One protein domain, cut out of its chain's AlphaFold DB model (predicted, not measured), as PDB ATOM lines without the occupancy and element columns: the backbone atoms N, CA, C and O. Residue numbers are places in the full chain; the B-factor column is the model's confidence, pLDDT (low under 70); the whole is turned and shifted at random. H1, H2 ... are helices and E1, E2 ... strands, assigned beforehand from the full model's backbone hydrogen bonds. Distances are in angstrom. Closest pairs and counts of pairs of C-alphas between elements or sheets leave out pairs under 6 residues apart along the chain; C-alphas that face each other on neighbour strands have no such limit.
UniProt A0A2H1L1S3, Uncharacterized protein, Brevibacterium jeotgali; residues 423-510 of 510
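What this domain is: This is residues 423 to 510 of the 510 residues of an uncharacterized protein of Brevibacterium jeotgali (UniProt A0A2H1L1S3). Look first for a twisted wall of four strands with one helix, H2, packed lengthwise on one face; the second helix, H1, runs beside H2 on that same side, farther out from the strands and not on the sheet. No named helix covers the other face, and the links swing round the ends of the wall. The printed part has 88 residues, and along it you meet E1, H1, E2, E3, E4 and H2, four named strands and two named helices. The sheet's order is E1, E2, E3, E4, mixed, with E1 parallel to E2 and the other neighbours antiparallel; the class is mixed, helices and strands. The whole is compact and rounded, with a radius of gyration of the C-alphas of 12.0 A and spans of 32 by 32 by 22 A.

How they stand to each other: Start with the inner strands E2, residues 459 to 464, and E3, residues 470 to 475. They form a hairpin, antiparallel at 157 degrees, and you find N 460 and O 474 at 2.8 A and N 462 and O 472 at 2.9 A, both within hydrogen-bond range. Beside E3 comes the edge strand E4, residues 481 to 485, in a second hairpin at 163 degrees, with N 481 and O 473 at 2.7 A and N 471 and O 484 at 2.8 A. E2, E3 and E4 are a meander, each strand the antiparallel neighbour of the one before. The other edge strand is E1, residues 428 to 432, parallel to E2 at 17 degrees, with N 430 and O 461 at 2.8 A. From edge to edge the strands' lines turn by 39 degrees. Now look at H2, residues 496 to 507, which is on one face of the sheet at a height over the sheet of 9.7 A, an arrangement of two layers, helix over sheet. It lies over E3, with 9 of its C-alphas falling there and 2 on E4, only just short of lying over E4 too. It runs along the strands, at 2 degrees to E3 on the local plane. Its closest C-alphas to E3 are those of Gly 498 and Pro 470, 5.6 A apart. H1, residues 441 to 453, touches H2 with residues 444 to 448 alone, and H2 touches H1 with residues 501 to 505 alone; the closest C-alphas of the two are those of Val 448 and Trp 505, 6.1 A apart. The two run the same way at a steep tilt of 40 degrees. H1 is not on the sheet, but only just, with 4 pairs of C-alphas within 10 A; it is apart from E3 and E4. E1, H1 and E2 make a strand-helix-strand unit, two parallel neighbour strands with a helix between, and its crossover is right-handed. In H1 and H2 every O i to N i+4 pair is within hydrogen-bond range.

Where its parts are: Find C-alpha 428 at (-25.473, 19.580, -35.227); from there E1 runs 12.9 A to residue 432. H1 begins at C-alpha 441 at (-30.275, -1.415, -49.546) and runs 17.9 A to residue 453. E2 covers 16.3 A, E3 16.4 A and E4 12.7 A. H2 runs 16.8 A from residue 496 to C-alpha 507 at (-18.538, -0.192, -41.921).

The domain as a whole: The two C-alphas farthest apart are those of Asp 455 and Gly 489, 34.6 A. The printed part has no cut and ends at Ser 510, the chain's last residue. No link is long; those from E1 to H1, 8 residues, and from E4 to H2, 10 residues, are short, and the other three are tight. The mean pLDDT of the printed part is 85.9, and the model's confidence is under 70 at residues 423 to 425 and 434 to 437.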
ATOM      1  N   HIS A 423     -28.048  19.690 -29.026       63.72
ATOM      2  CA  HIS A 423     -28.220  19.907 -27.587       63.72
ATOM      3  C   HIS A 423     -27.126  19.198 -26.790       63.72
ATOM      4  O   HIS A 423     -26.864  18.023 -27.051       63.72
ATOM      5  N   GLU A 424     -26.586  19.915 -25.794       62.66
ATOM      6  CA  GLU A 424     -25.691  19.517 -24.683       62.66
ATOM      7  C   GLU A 424     -24.369  18.805 -25.053       62.66
ATOM      8  O   GLU A 424     -23.341  19.154 -24.478       62.66
ATOM      9  N   ASP A 425     -24.353  17.914 -26.051       68.81
ATOM     10  CA  ASP A 425     -23.225  17.040 -26.418       68.81
ATOM     11  C   ASP A 425     -23.027  16.847 -27.943       68.81
ATOM     12  O   ASP A 425     -22.196  16.038 -28.365       68.81
ATOM     13  N   VAL A 426     -23.789  17.547 -28.792       79.06
ATOM     14  CA  VAL A 426     -23.654  17.501 -30.262       79.06
ATOM     15  C   VAL A 426     -23.587  18.910 -30.850       79.06
ATOM     16  O   VAL A 426     -24.197  19.828 -30.309       79.06
ATOM     17  N   ASP A 427     -22.856  19.073 -31.953       80.88
ATOM     18  CA  ASP A 427     -22.698  20.353 -32.658       80.88
ATOM     19  C   ASP A 427     -23.869  20.600 -33.625       80.88
ATOM     20  O   ASP A 427     -24.337  21.725 -33.784       80.88
ATOM     21  N   THR A 428     -24.380  19.535 -34.247       83.75
ATOM     22  CA  THR A 428     -25.473  19.580 -35.227       83.75
ATOM     23  C   THR A 428     -26.461  18.435 -35.019       83.75
ATOM     24  O   THR A 428     -26.081  17.345 -34.582       83.75
ATOM     25  N   THR A 429     -27.727  18.671 -35.353       86.81
ATOM     26  CA  THR A 429     -28.733  17.623 -35.530       86.81
ATOM     27  C   THR A 429     -29.214  17.633 -36.979       86.81
ATOM     28  O   THR A 429     -29.676  18.663 -37.466       86.81
ATOM     29  N   LEU A 430     -29.133  16.482 -37.642       88.31
ATOM     30  CA  LEU A 430     -29.702  16.230 -38.961       88.31
ATOM     31  C   LEU A 430     -30.869  15.258 -38.804       88.31
ATOM     32  O   LEU A 430     -30.682  14.115 -38.377       88.31
ATOM     33  N   GLU A 431     -32.066  15.717 -39.131       87.81
ATOM     34  CA  GLU A 431     -33.266  14.892 -39.196       87.81
ATOM     35  C   GLU A 431     -33.652  14.721 -40.664       87.81
ATOM     36  O   GLU A 431     -33.820  15.714 -41.369       87.81
ATOM     37  N   ILE A 432     -33.720  13.474 -41.129       85.81
ATOM     38  CA  ILE A 432     -33.905  13.137 -42.544       85.81
ATOM     39  C   ILE A 432     -35.281  12.496 -42.717       85.81
ATOM     40  O   ILE A 432     -35.555  11.470 -42.089       85.81
ATOM     41  N   GLY A 433     -36.134  13.113 -43.528       79.00
ATOM     42  CA  GLY A 433     -37.539  12.769 -43.714       79.00
ATOM     43  C   GLY A 433     -37.796  11.456 -44.449       79.00
ATOM     44  O   GLY A 433     -36.882  10.864 -44.991       79.00
ATOM     45  N   PRO A 434     -39.032  10.941 -44.452       69.94
ATOM     46  CA  PRO A 434     -39.344   9.633 -45.028       69.94
ATOM     47  C   PRO A 434     -39.490   9.608 -46.556       69.94
ATOM     48  O   PRO A 434     -39.567   8.509 -47.109       69.94
ATOM     49  N   GLU A 435     -39.607  10.757 -47.233       62.41
ATOM     50  CA  GLU A 435     -40.002  10.793 -48.655       62.41
ATOM     51  C   GLU A 435     -38.877  10.355 -49.592       62.41
ATOM     52  O   GLU A 435     -39.098   9.774 -50.657       62.41
ATOM     53  N   SER A 436     -37.646  10.531 -49.148       63.91
ATOM     54  CA  SER A 436     -36.470   9.995 -49.802       63.91
ATOM     55  C   SER A 436     -36.389   8.459 -49.608       63.91
ATOM     56  O   SER A 436     -36.354   7.937 -48.493       63.91
ATOM     57  N   GLU A 437     -36.357   7.684 -50.703       67.06
ATOM     58  CA  GLU A 437     -36.392   6.204 -50.682       67.06
ATOM     59  C   GLU A 437     -35.095   5.543 -50.136       67.06
ATOM     60  O   GLU A 437     -34.381   4.838 -50.857       67.06
ATOM     61  N   PHE A 438     -34.770   5.688 -48.847       72.81
ATOM     62  CA  PHE A 438     -33.598   5.028 -48.227       72.81
ATOM     63  C   PHE A 438     -33.883   3.688 -47.548       72.81
ATOM     64  O   PHE A 438     -32.945   2.993 -47.152       72.81
ATOM     65  N   SER A 439     -35.147   3.268 -47.456       70.56
ATOM     66  CA  SER A 439     -35.529   1.987 -46.839       70.56
ATOM     67  C   SER A 439     -35.054   0.749 -47.623       70.56
ATOM     68  O   SER A 439     -35.108  -0.379 -47.133       70.56
ATOM     69  N   THR A 440     -34.538   0.941 -48.841       81.06
ATOM     70  CA  THR A 440     -33.921  -0.113 -49.657       81.06
ATOM     71  C   THR A 440     -32.405  -0.189 -49.424       81.06
ATOM     72  O   THR A 440     -31.792   0.823 -49.092       81.06
ATOM     73  N   PRO A 441     -31.734  -1.335 -49.665       84.62
ATOM     74  CA  PRO A 441     -30.275  -1.415 -49.546       84.62
ATOM     75  C   PRO A 441     -29.526  -0.399 -50.422       84.62
ATOM     76  O   PRO A 441     -28.540   0.180 -49.984       84.62
ATOM     77  N   ALA A 442     -30.012  -0.149 -51.644       83.88
ATOM     78  CA  ALA A 442     -29.407   0.827 -52.547       83.88
ATOM     79  C   ALA A 442     -29.595   2.268 -52.048       83.88
ATOM     80  O   ALA A 442     -28.649   3.050 -52.089       83.88
ATOM     81  N   GLY A 443     -30.789   2.602 -51.550       82.88
ATOM     82  CA  GLY A 443     -31.070   3.911 -50.966       82.88
ATOM     83  C   GLY A 443     -30.294   4.153 -49.670       82.88
ATOM     84  O   GLY A 443     -29.707   5.214 -49.497       82.88
ATOM     85  N   ARG A 444     -30.193   3.138 -48.803       88.94
ATOM     86  CA  ARG A 444     -29.353   3.143 -47.597       88.94
ATOM     87  C   ARG A 444     -27.893   3.443 -47.933       88.94
ATOM     88  O   ARG A 444     -27.300   4.336 -47.336       88.94
ATOM     89  N   ASP A 445     -27.317   2.709 -48.883       87.12
ATOM     90  CA  ASP A 445     -25.915   2.881 -49.273       87.12
ATOM     91  C   ASP A 445     -25.682   4.264 -49.911       87.12
ATOM     92  O   ASP A 445     -24.673   4.909 -49.620       87.12
ATOM     93  N   ALA A 446     -26.633   4.756 -50.714       84.69
ATOM     94  CA  ALA A 446     -26.594   6.103 -51.286       84.69
ATOM     95  C   ALA A 446     -26.682   7.200 -50.211       84.69
ATOM     96  O   ALA A 446     -25.929   8.172 -50.269       84.69
ATOM     97  N   LEU A 447     -27.540   7.029 -49.200       87.69
ATOM     98  CA  LEU A 447     -27.663   7.950 -48.071       87.69
ATOM     99  C   LEU A 447     -26.373   7.988 -47.240       87.69
ATOM    100  O   LEU A 447     -25.851   9.068 -46.970       87.69
ATOM    101  N   VAL A 448     -25.813   6.825 -46.883       90.81
ATOM    102  CA  VAL A 448     -24.523   6.747 -46.170       90.81
ATOM    103  C   VAL A 448     -23.424   7.413 -46.994       90.81
ATOM    104  O   VAL A 448     -22.676   8.232 -46.465       90.81
ATOM    105  N   GLN A 449     -23.332   7.106 -48.290       88.56
ATOM    106  CA  GLN A 449     -22.336   7.711 -49.172       88.56
ATOM    107  C   GLN A 449     -22.482   9.233 -49.233       88.56
ATOM    108  O   GLN A 449     -21.475   9.937 -49.181       88.56
ATOM    109  N   THR A 450     -23.714   9.729 -49.323       87.62
ATOM    110  CA  THR A 450     -24.012  11.161 -49.353       87.62
ATOM    111  C   THR A 450     -23.557  11.829 -48.065       87.62
ATOM    112  O   THR A 450     -22.682  12.687 -48.098       87.62
ATOM    113  N   LEU A 451     -24.046  11.369 -46.913       89.06
ATOM    114  CA  LEU A 451     -23.722  11.946 -45.607       89.06
ATOM    115  C   LEU A 451     -22.227  11.876 -45.256       89.06
ATOM    116  O   LEU A 451     -21.745  12.705 -44.489       89.06
ATOM    117  N   ARG A 452     -21.488  10.895 -45.791       89.62
ATOM    118  CA  ARG A 452     -20.019  10.798 -45.668       89.62
ATOM    119  C   ARG A 452     -19.271  11.667 -46.678       89.62
ATOM    120  O   ARG A 452     -18.114  12.004 -46.451       89.62
ATOM    121  N   GLY A 453     -19.891  11.955 -47.818       85.00
ATOM    122  CA  GLY A 453     -19.327  12.793 -48.870       85.00
ATOM    123  C   GLY A 453     -19.390  14.282 -48.544       85.00
ATOM    124  O   GLY A 453     -18.558  15.034 -49.049       85.00
ATOM    125  N   VAL A 454     -20.336  14.690 -47.695       81.31
ATOM    126  CA  VAL A 454     -20.471  16.075 -47.239       81.31
ATOM    127  C   VAL A 454     -19.486  16.373 -46.101       81.31
ATOM    128  O   VAL A 454     -19.408  15.627 -45.125       81.31
ATOM    129  N   ASP A 455     -18.736  17.476 -46.202       75.50
ATOM    130  CA  ASP A 455     -17.653  17.831 -45.266       75.50
ATOM    131  C   ASP A 455     -18.154  18.541 -43.992       75.50
ATOM    132  O   ASP A 455     -17.683  19.622 -43.621       75.50
ATOM    133  N   TRP A 456     -19.119  17.942 -43.292       83.38
ATOM    134  CA  TRP A 456     -19.605  18.498 -42.030       83.38
ATOM    135  C   TRP A 456     -18.593  18.303 -40.892       83.38
ATOM    136  O   TRP A 456     -17.871  17.306 -40.804       83.38
ATOM    137  N   LYS A 457     -18.509  19.296 -39.999       82.12
ATOM    138  CA  LYS A 457     -17.552  19.319 -38.883       82.12
ATOM    139  C   LYS A 457     -18.231  18.981 -37.561       82.12
ATOM    140  O   LYS A 457     -19.414  19.235 -37.372       82.12
ATOM    141  N   GLY A 458     -17.435  18.461 -36.629       86.75
ATOM    142  CA  GLY A 458     -17.883  18.201 -35.265       86.75
ATOM    143  C   GLY A 458     -18.639  16.883 -35.106       86.75
ATOM    144  O   GLY A 458     -18.416  15.921 -35.847       86.75
ATOM    145  N   THR A 459     -19.483  16.832 -34.083       90.44
ATOM    146  CA  THR A 459     -20.346  15.695 -33.759       90.44
ATOM    147  C   THR A 459     -21.772  15.995 -34.207       90.44
ATOM    148  O   THR A 459     -22.371  16.968 -33.754       90.44
ATOM    149  N   ALA A 460     -22.333  15.137 -35.053       90.69
ATOM    150  CA  ALA A 460     -23.727  15.198 -35.466       90.69
ATOM    151  C   ALA A 460     -24.565  14.181 -34.697       90.69
ATOM    152  O   ALA A 460     -24.115  13.063 -34.432       90.69
ATOM    153  N   ARG A 461     -25.813  14.539 -34.405       92.94
ATOM    154  CA  ARG A 461     -26.894  13.577 -34.203       92.94
ATOM    155  C   ARG A 461     -27.613  13.383 -35.532       92.94
ATOM    156  O   ARG A 461     -28.078  14.360 -36.106       92.94
ATOM    157  N   ILE A 462     -27.704  12.145 -35.996       92.25
ATOM    158  CA  ILE A 462     -28.462  11.785 -37.198       92.25
ATOM    159  C   ILE A 462     -29.710  11.043 -36.738       92.25
ATOM    160  O   ILE A 462     -29.593  10.072 -35.989       92.25
ATOM    161  N   THR A 463     -30.876  11.501 -37.181       91.38
ATOM    162  CA  THR A 463     -32.172  10.854 -36.955       91.38
ATOM    163  C   THR A 463     -32.840  10.617 -38.301       91.38
ATOM    164  O   THR A 463     -32.961  11.543 -39.098       91.38
ATOM    165  N   LEU A 464     -33.279   9.388 -38.562       88.94
ATOM    166  CA  LEU A 464     -34.018   9.059 -39.783       88.94
ATOM    167  C   LEU A 464     -35.499   8.987 -39.433       88.94
ATOM    168  O   LEU A 464     -35.895   8.095 -38.693       88.94
ATOM    169  N   ALA A 465     -36.326   9.887 -39.946       83.19
ATOM    170  CA  ALA A 465     -37.760   9.943 -39.675       83.19
ATOM    171  C   ALA A 465     -38.542   8.904 -40.506       83.19
ATOM    172  O   ALA A 465     -39.514   9.218 -41.183       83.19
ATOM    173  N   SER A 466     -38.104   7.644 -40.461       76.12
ATOM    174  CA  SER A 466     -38.776   6.502 -41.087       76.12
ATOM    175  C   SER A 466     -38.830   5.313 -40.124       76.12
ATOM    176  O   SER A 466     -37.897   5.077 -39.353       76.12
ATOM    177  N   GLY A 467     -39.934   4.559 -40.162       74.56
ATOM    178  CA  GLY A 467     -40.142   3.395 -39.292       74.56
ATOM    179  C   GLY A 467     -40.018   3.741 -37.804       74.56
ATOM    180  O   GLY A 467     -40.691   4.646 -37.321       74.56
ATOM    181  N   ASP A 468     -39.126   3.044 -37.098       81.31
ATOM    182  CA  ASP A 468     -38.894   3.188 -35.649       81.31
ATOM    183  C   ASP A 468     -38.047   4.423 -35.265       81.31
ATOM    184  O   ASP A 468     -37.670   4.600 -34.105       81.31
ATOM    185  N   MET A 469     -37.754   5.302 -36.227       87.81
ATOM    186  CA  MET A 469     -36.964   6.523 -36.062       87.81
ATOM    187  C   MET A 469     -35.581   6.293 -35.423       87.81
ATOM    188  O   MET A 469     -35.322   6.760 -34.308       87.81
ATOM    189  N   PRO A 470     -34.666   5.561 -36.088       91.00
ATOM    190  CA  PRO A 470     -33.336   5.329 -35.545       91.00
ATOM    191  C   PRO A 470     -32.553   6.644 -35.432       91.00
ATOM    192  O   PRO A 470     -32.494   7.444 -36.372       91.00
ATOM    193  N   SER A 471     -31.914   6.839 -34.280       93.56
ATOM    194  CA  SER A 471     -31.085   7.993 -33.951       93.56
ATOM    195  C   SER A 471     -29.752   7.567 -33.342       93.56
ATOM    196  O   SER A 471     -29.678   6.644 -32.529       93.56
ATOM    197  N   PHE A 472     -28.668   8.236 -33.728       94.62
ATOM    198  CA  PHE A 472     -27.333   8.005 -33.173       94.62
ATOM    199  C   PHE A 472     -26.464   9.258 -33.286       94.62
ATOM    200  O   PHE A 472     -26.725  10.147 -34.097       94.62
ATOM    201  N   THR A 473     -25.403   9.333 -32.481       94.81
ATOM    202  CA  THR A 473     -24.397  10.399 -32.593       94.81
ATOM    203  C   THR A 473     -23.143   9.904 -33.299       94.81
ATOM    204  O   THR A 473     -22.778   8.732 -33.205       94.81
ATOM    205  N   THR A 474     -22.470  10.765 -34.056       94.38
ATOM    206  CA  THR A 474     -21.287  10.374 -34.829       94.38
ATOM    207  C   THR A 474     -20.467  11.585 -35.276       94.38
ATOM    208  O   THR A 474     -20.888  12.724 -35.110       94.38
ATOM    209  N   THR A 475     -19.294  11.341 -35.855       91.56
ATOM    210  CA  THR A 475     -18.525  12.342 -36.612       91.56
ATOM    211  C   THR A 475     -18.505  11.946 -38.089       91.56
ATOM    212  O   THR A 475     -18.792  10.789 -38.409       91.56
ATOM    213  N   ALA A 476     -18.125  12.866 -38.982       87.00
ATOM    214  CA  ALA A 476     -18.118  12.630 -40.432       87.00
ATOM    215  C   ALA A 476     -17.351  11.369 -40.861       87.00
ATOM    216  O   ALA A 476     -17.771  10.703 -41.800       87.00
ATOM    217  N   ASP A 477     -16.328  10.957 -40.104       90.31
ATOM    218  CA  ASP A 477     -15.547   9.730 -40.341       90.31
ATOM    219  C   ASP A 477     -15.743   8.649 -39.261       90.31
ATOM    220  O   ASP A 477     -15.193   7.551 -39.349       90.31
ATOM    221  N   GLY A 478     -16.505   8.948 -38.208       93.62
ATOM    222  CA  GLY A 478     -16.633   8.111 -37.019       93.62
ATOM    223  C   GLY A 478     -17.708   7.034 -37.125       93.62
ATOM    224  O   GLY A 478     -18.569   7.045 -38.002       93.62
ATOM    225  N   ARG A 479     -17.684   6.098 -36.176       96.56
ATOM    226  CA  ARG A 479     -18.763   5.121 -35.972       96.56
ATOM    227  C   ARG A 479     -19.976   5.763 -35.297       96.56
ATOM    228  O   ARG A 479     -19.848   6.800 -34.643       96.56
ATOM    229  N   ALA A 480     -21.137   5.137 -35.445       95.94
ATOM    230  CA  ALA A 480     -22.343   5.469 -34.706       95.94
ATOM    231  C   ALA A 480     -22.138   5.190 -33.211       95.94
ATOM    232  O   ALA A 480     -21.587   4.156 -32.816       95.94
ATOM    233  N   GLN A 481     -22.582   6.119 -32.378       95.50
ATOM    234  CA  GLN A 481     -22.537   6.043 -30.927       95.50
ATOM    235  C   GLN A 481     -23.959   6.103 -30.381       95.50
ATOM    236  O   GLN A 481     -24.779   6.893 -30.846       95.50
ATOM    237  N   ASN A 482     -24.226   5.263 -29.378       92.81
ATOM    238  CA  ASN A 482     -25.522   5.150 -28.707       92.81
ATOM    239  C   ASN A 482     -26.720   5.069 -29.680       92.81
ATOM    240  O   ASN A 482     -27.636   5.883 -29.553       92.81
ATOM    241  N   PRO A 483     -26.724   4.143 -30.661       94.62
ATOM    242  CA  PRO A 483     -27.874   3.977 -31.541       94.62
ATOM    243  C   PRO A 483     -29.104   3.557 -30.731       94.62
ATOM    244  O   PRO A 483     -29.021   2.626 -29.929       94.62
ATOM    245  N   HIS A 484     -30.219   4.252 -30.928       93.69
ATOM    246  CA  HIS A 484     -31.502   3.979 -30.279       93.69
ATOM    247  C   HIS A 484     -32.667   4.437 -31.165       93.69
ATOM    248  O   HIS A 484     -32.478   5.259 -32.059       93.69
ATOM    249  N   ASN A 485     -33.867   3.923 -30.915       90.38
ATOM    250  CA  ASN A 485     -35.095   4.391 -31.562       90.38
ATOM    251  C   ASN A 485     -35.712   5.552 -30.773       90.38
ATOM    252  O   ASN A 485     -35.735   5.523 -29.537       90.38
ATOM    253  N   THR A 486     -36.230   6.562 -31.472       87.38
ATOM    254  CA  THR A 486     -36.907   7.718 -30.855       87.38
ATOM    255  C   THR A 486     -38.418   7.738 -31.081       87.38
ATOM    256  O   THR A 486     -39.096   8.597 -30.513       87.38
ATOM    257  N   ALA A 487     -38.964   6.803 -31.865       84.19
ATOM    258  CA  ALA A 487     -40.399   6.719 -32.109       84.19
ATOM    259  C   ALA A 487     -41.178   6.398 -30.822       84.19
ATOM    260  O   ALA A 487     -40.790   5.549 -30.014       84.19
ATOM    261  N   SER A 488     -42.317   7.071 -30.632       81.25
ATOM    262  CA  SER A 488     -43.188   6.836 -29.477       81.25
ATOM    263  C   SER A 488     -43.703   5.395 -29.468       81.25
ATOM    264  O   SER A 488     -44.285   4.933 -30.446       81.25
ATOM    265  N   GLY A 489     -43.501   4.684 -28.354       78.44
ATOM    266  CA  GLY A 489     -43.938   3.294 -28.189       78.44
ATOM    267  C   GLY A 489     -43.020   2.239 -28.817       78.44
ATOM    268  O   GLY A 489     -43.290   1.050 -28.642       78.44
ATOM    269  N   ALA A 490     -41.937   2.638 -29.492       79.69
ATOM    270  CA  ALA A 490     -40.939   1.706 -30.007       79.69
ATOM    271  C   ALA A 490     -40.027   1.170 -28.889       79.69
ATOM    272  O   ALA A 490     -39.804   1.817 -27.859       79.69
ATOM    273  N   GLU A 491     -39.471  -0.024 -29.100       83.69
ATOM    274  CA  GLU A 491     -38.383  -0.526 -28.261       83.69
ATOM    275  C   GLU A 491     -37.149   0.365 -28.435       83.69
ATOM    276  O   GLU A 491     -36.840   0.787 -29.546       83.69
ATOM    277  N   ALA A 492     -36.438   0.650 -27.340       87.31
ATOM    278  CA  ALA A 492     -35.306   1.578 -27.361       87.31
ATOM    279  C   ALA A 492     -34.134   1.087 -28.231       87.31
ATOM    280  O   ALA A 492     -33.396   1.907 -28.774       87.31
ATOM    281  N   ASP A 493     -33.957  -0.230 -28.354       90.25
ATOM    282  CA  ASP A 493     -32.891  -0.831 -29.150       90.25
ATOM    283  C   ASP A 493     -33.221  -0.766 -30.649       90.25
ATOM    284  O   ASP A 493     -34.339  -1.053 -31.074       90.25
ATOM    285  N   VAL A 494     -32.228  -0.418 -31.471       89.50
ATOM    286  CA  VAL A 494     -32.403  -0.348 -32.928       89.50
ATOM    287  C   VAL A 494     -32.446  -1.755 -33.525       89.50
ATOM    288  O   VAL A 494     -31.575  -2.590 -33.264       89.50
ATOM    289  N   HIS A 495     -33.442  -2.023 -34.368       87.00
ATOM    290  CA  HIS A 495     -33.669  -3.324 -34.997       87.00
ATOM    291  C   HIS A 495     -34.016  -3.186 -36.488       87.00
ATOM    292  O   HIS A 495     -34.186  -2.083 -37.010       87.00
ATOM    293  N   GLY A 496     -34.077  -4.321 -37.193       87.81
ATOM    294  CA  GLY A 496     -34.483  -4.378 -38.601       87.81
ATOM    295  C   GLY A 496     -33.648  -3.466 -39.505       87.81
ATOM    296  O   GLY A 496     -32.422  -3.441 -39.413       87.81
ATOM    297  N   TRP A 497     -34.325  -2.698 -40.362       86.00
ATOM    298  CA  TRP A 497     -33.676  -1.781 -41.302       86.00
ATOM    299  C   TRP A 497     -32.829  -0.699 -40.608       86.00
ATOM    300  O   TRP A 497     -31.743  -0.377 -41.089       86.00
ATOM    301  N   GLY A 498     -33.258  -0.183 -39.450       89.00
ATOM    302  CA  GLY A 498     -32.471   0.804 -38.703       89.00
ATOM    303  C   GLY A 498     -31.110   0.248 -38.275       89.00
ATOM    304  O   GLY A 498     -30.098   0.945 -38.353       89.00
ATOM    305  N   GLN A 499     -31.059  -1.036 -37.898       91.88
ATOM    306  CA  GLN A 499     -29.803  -1.703 -37.543       91.88
ATOM    307  C   GLN A 499     -28.923  -1.884 -38.781       91.88
ATOM    308  O   GLN A 499     -27.723  -1.637 -38.719       91.88
ATOM    309  N   GLU A 500     -29.518  -2.245 -39.920       91.44
ATOM    310  CA  GLU A 500     -28.794  -2.350 -41.189       91.44
ATOM    311  C   GLU A 500     -28.167  -1.013 -41.614       91.44
ATOM    312  O   GLU A 500     -27.048  -1.000 -42.131       91.44
ATOM    313  N   PHE A 501     -28.852   0.113 -41.386       91.56
ATOM    314  CA  PHE A 501     -28.297   1.449 -41.616       91.56
ATOM    315  C   PHE A 501     -27.120   1.746 -40.679       91.56
ATOM    316  O   PHE A 501     -26.055   2.164 -41.139       91.56
ATOM    317  N   VAL A 502     -27.273   1.492 -39.375       93.88
ATOM    318  CA  VAL A 502     -26.204   1.685 -38.377       93.88
ATOM    319  C   VAL A 502     -24.978   0.827 -38.700       93.88
ATOM    320  O   VAL A 502     -23.842   1.292 -38.565       93.88
ATOM    321  N   ASP A 503     -25.180  -0.406 -39.156       94.88
ATOM    322  CA  ASP A 503     -24.099  -1.305 -39.559       94.88
ATOM    323  C   ASP A 503     -23.371  -0.776 -40.799       94.88
ATOM    324  O   ASP A 503     -22.145  -0.638 -40.765       94.88
ATOM    325  N   ALA A 504     -24.104  -0.373 -41.843       93.81
ATOM    326  CA  ALA A 504     -23.524   0.235 -43.043       93.81
ATOM    327  C   ALA A 504     -22.739   1.521 -42.718       93.81
ATOM    328  O   ALA A 504     -21.622   1.715 -43.205       93.81
ATOM    329  N   TRP A 505     -23.272   2.367 -41.829       95.19
ATOM    330  CA  TRP A 505     -22.574   3.551 -41.327       95.19
ATOM    331  C   TRP A 505     -21.266   3.183 -40.618       95.19
ATOM    332  O   TRP A 505     -20.223   3.795 -40.849       95.19
ATOM    333  N   ASN A 506     -21.292   2.174 -39.748       96.50
ATOM    334  CA  ASN A 506     -20.120   1.733 -38.992       96.50
ATOM    335  C   ASN A 506     -19.039   1.090 -39.866       96.50
ATOM    336  O   ASN A 506     -17.852   1.210 -39.547       96.50
ATOM    337  N   GLU A 507     -19.440   0.398 -40.930       96.06
ATOM    338  CA  GLU A 507     -18.538  -0.192 -41.921       96.06
ATOM    339  C   GLU A 507     -17.845   0.867 -42.781       96.06
ATOM    340  O   GLU A 507     -16.700   0.662 -43.185       96.06
ATOM    341  N   SER A 508     -18.497   2.010 -43.014       93.38
ATOM    342  CA  SER A 508     -17.932   3.119 -43.786       93.38
ATOM    343  C   SER A 508     -17.012   4.046 -42.974       93.38
ATOM    344  O   SER A 508     -16.455   4.985 -43.537       93.38
ATOM    345  N   ALA A 509     -16.897   3.845 -41.656       91.44
ATOM    346  CA  ALA A 509     -16.062   4.671 -40.781       91.44
ATOM    347  C   ALA A 509     -14.558   4.427 -41.029       91.44
ATOM    348  O   ALA A 509     -14.148   3.286 -41.268       91.44
ATOM    349  N   SER A 510     -13.742   5.486 -40.934       81.75
ATOM    350  CA  SER A 510     -12.300   5.475 -41.265       81.75
ATOM    351  C   SER A 510     -11.371   5.331 -40.060       81.75
ATOM    352  O   SER A 510     -11.695   5.860 -38.972       81.75
TER     353      SER A 510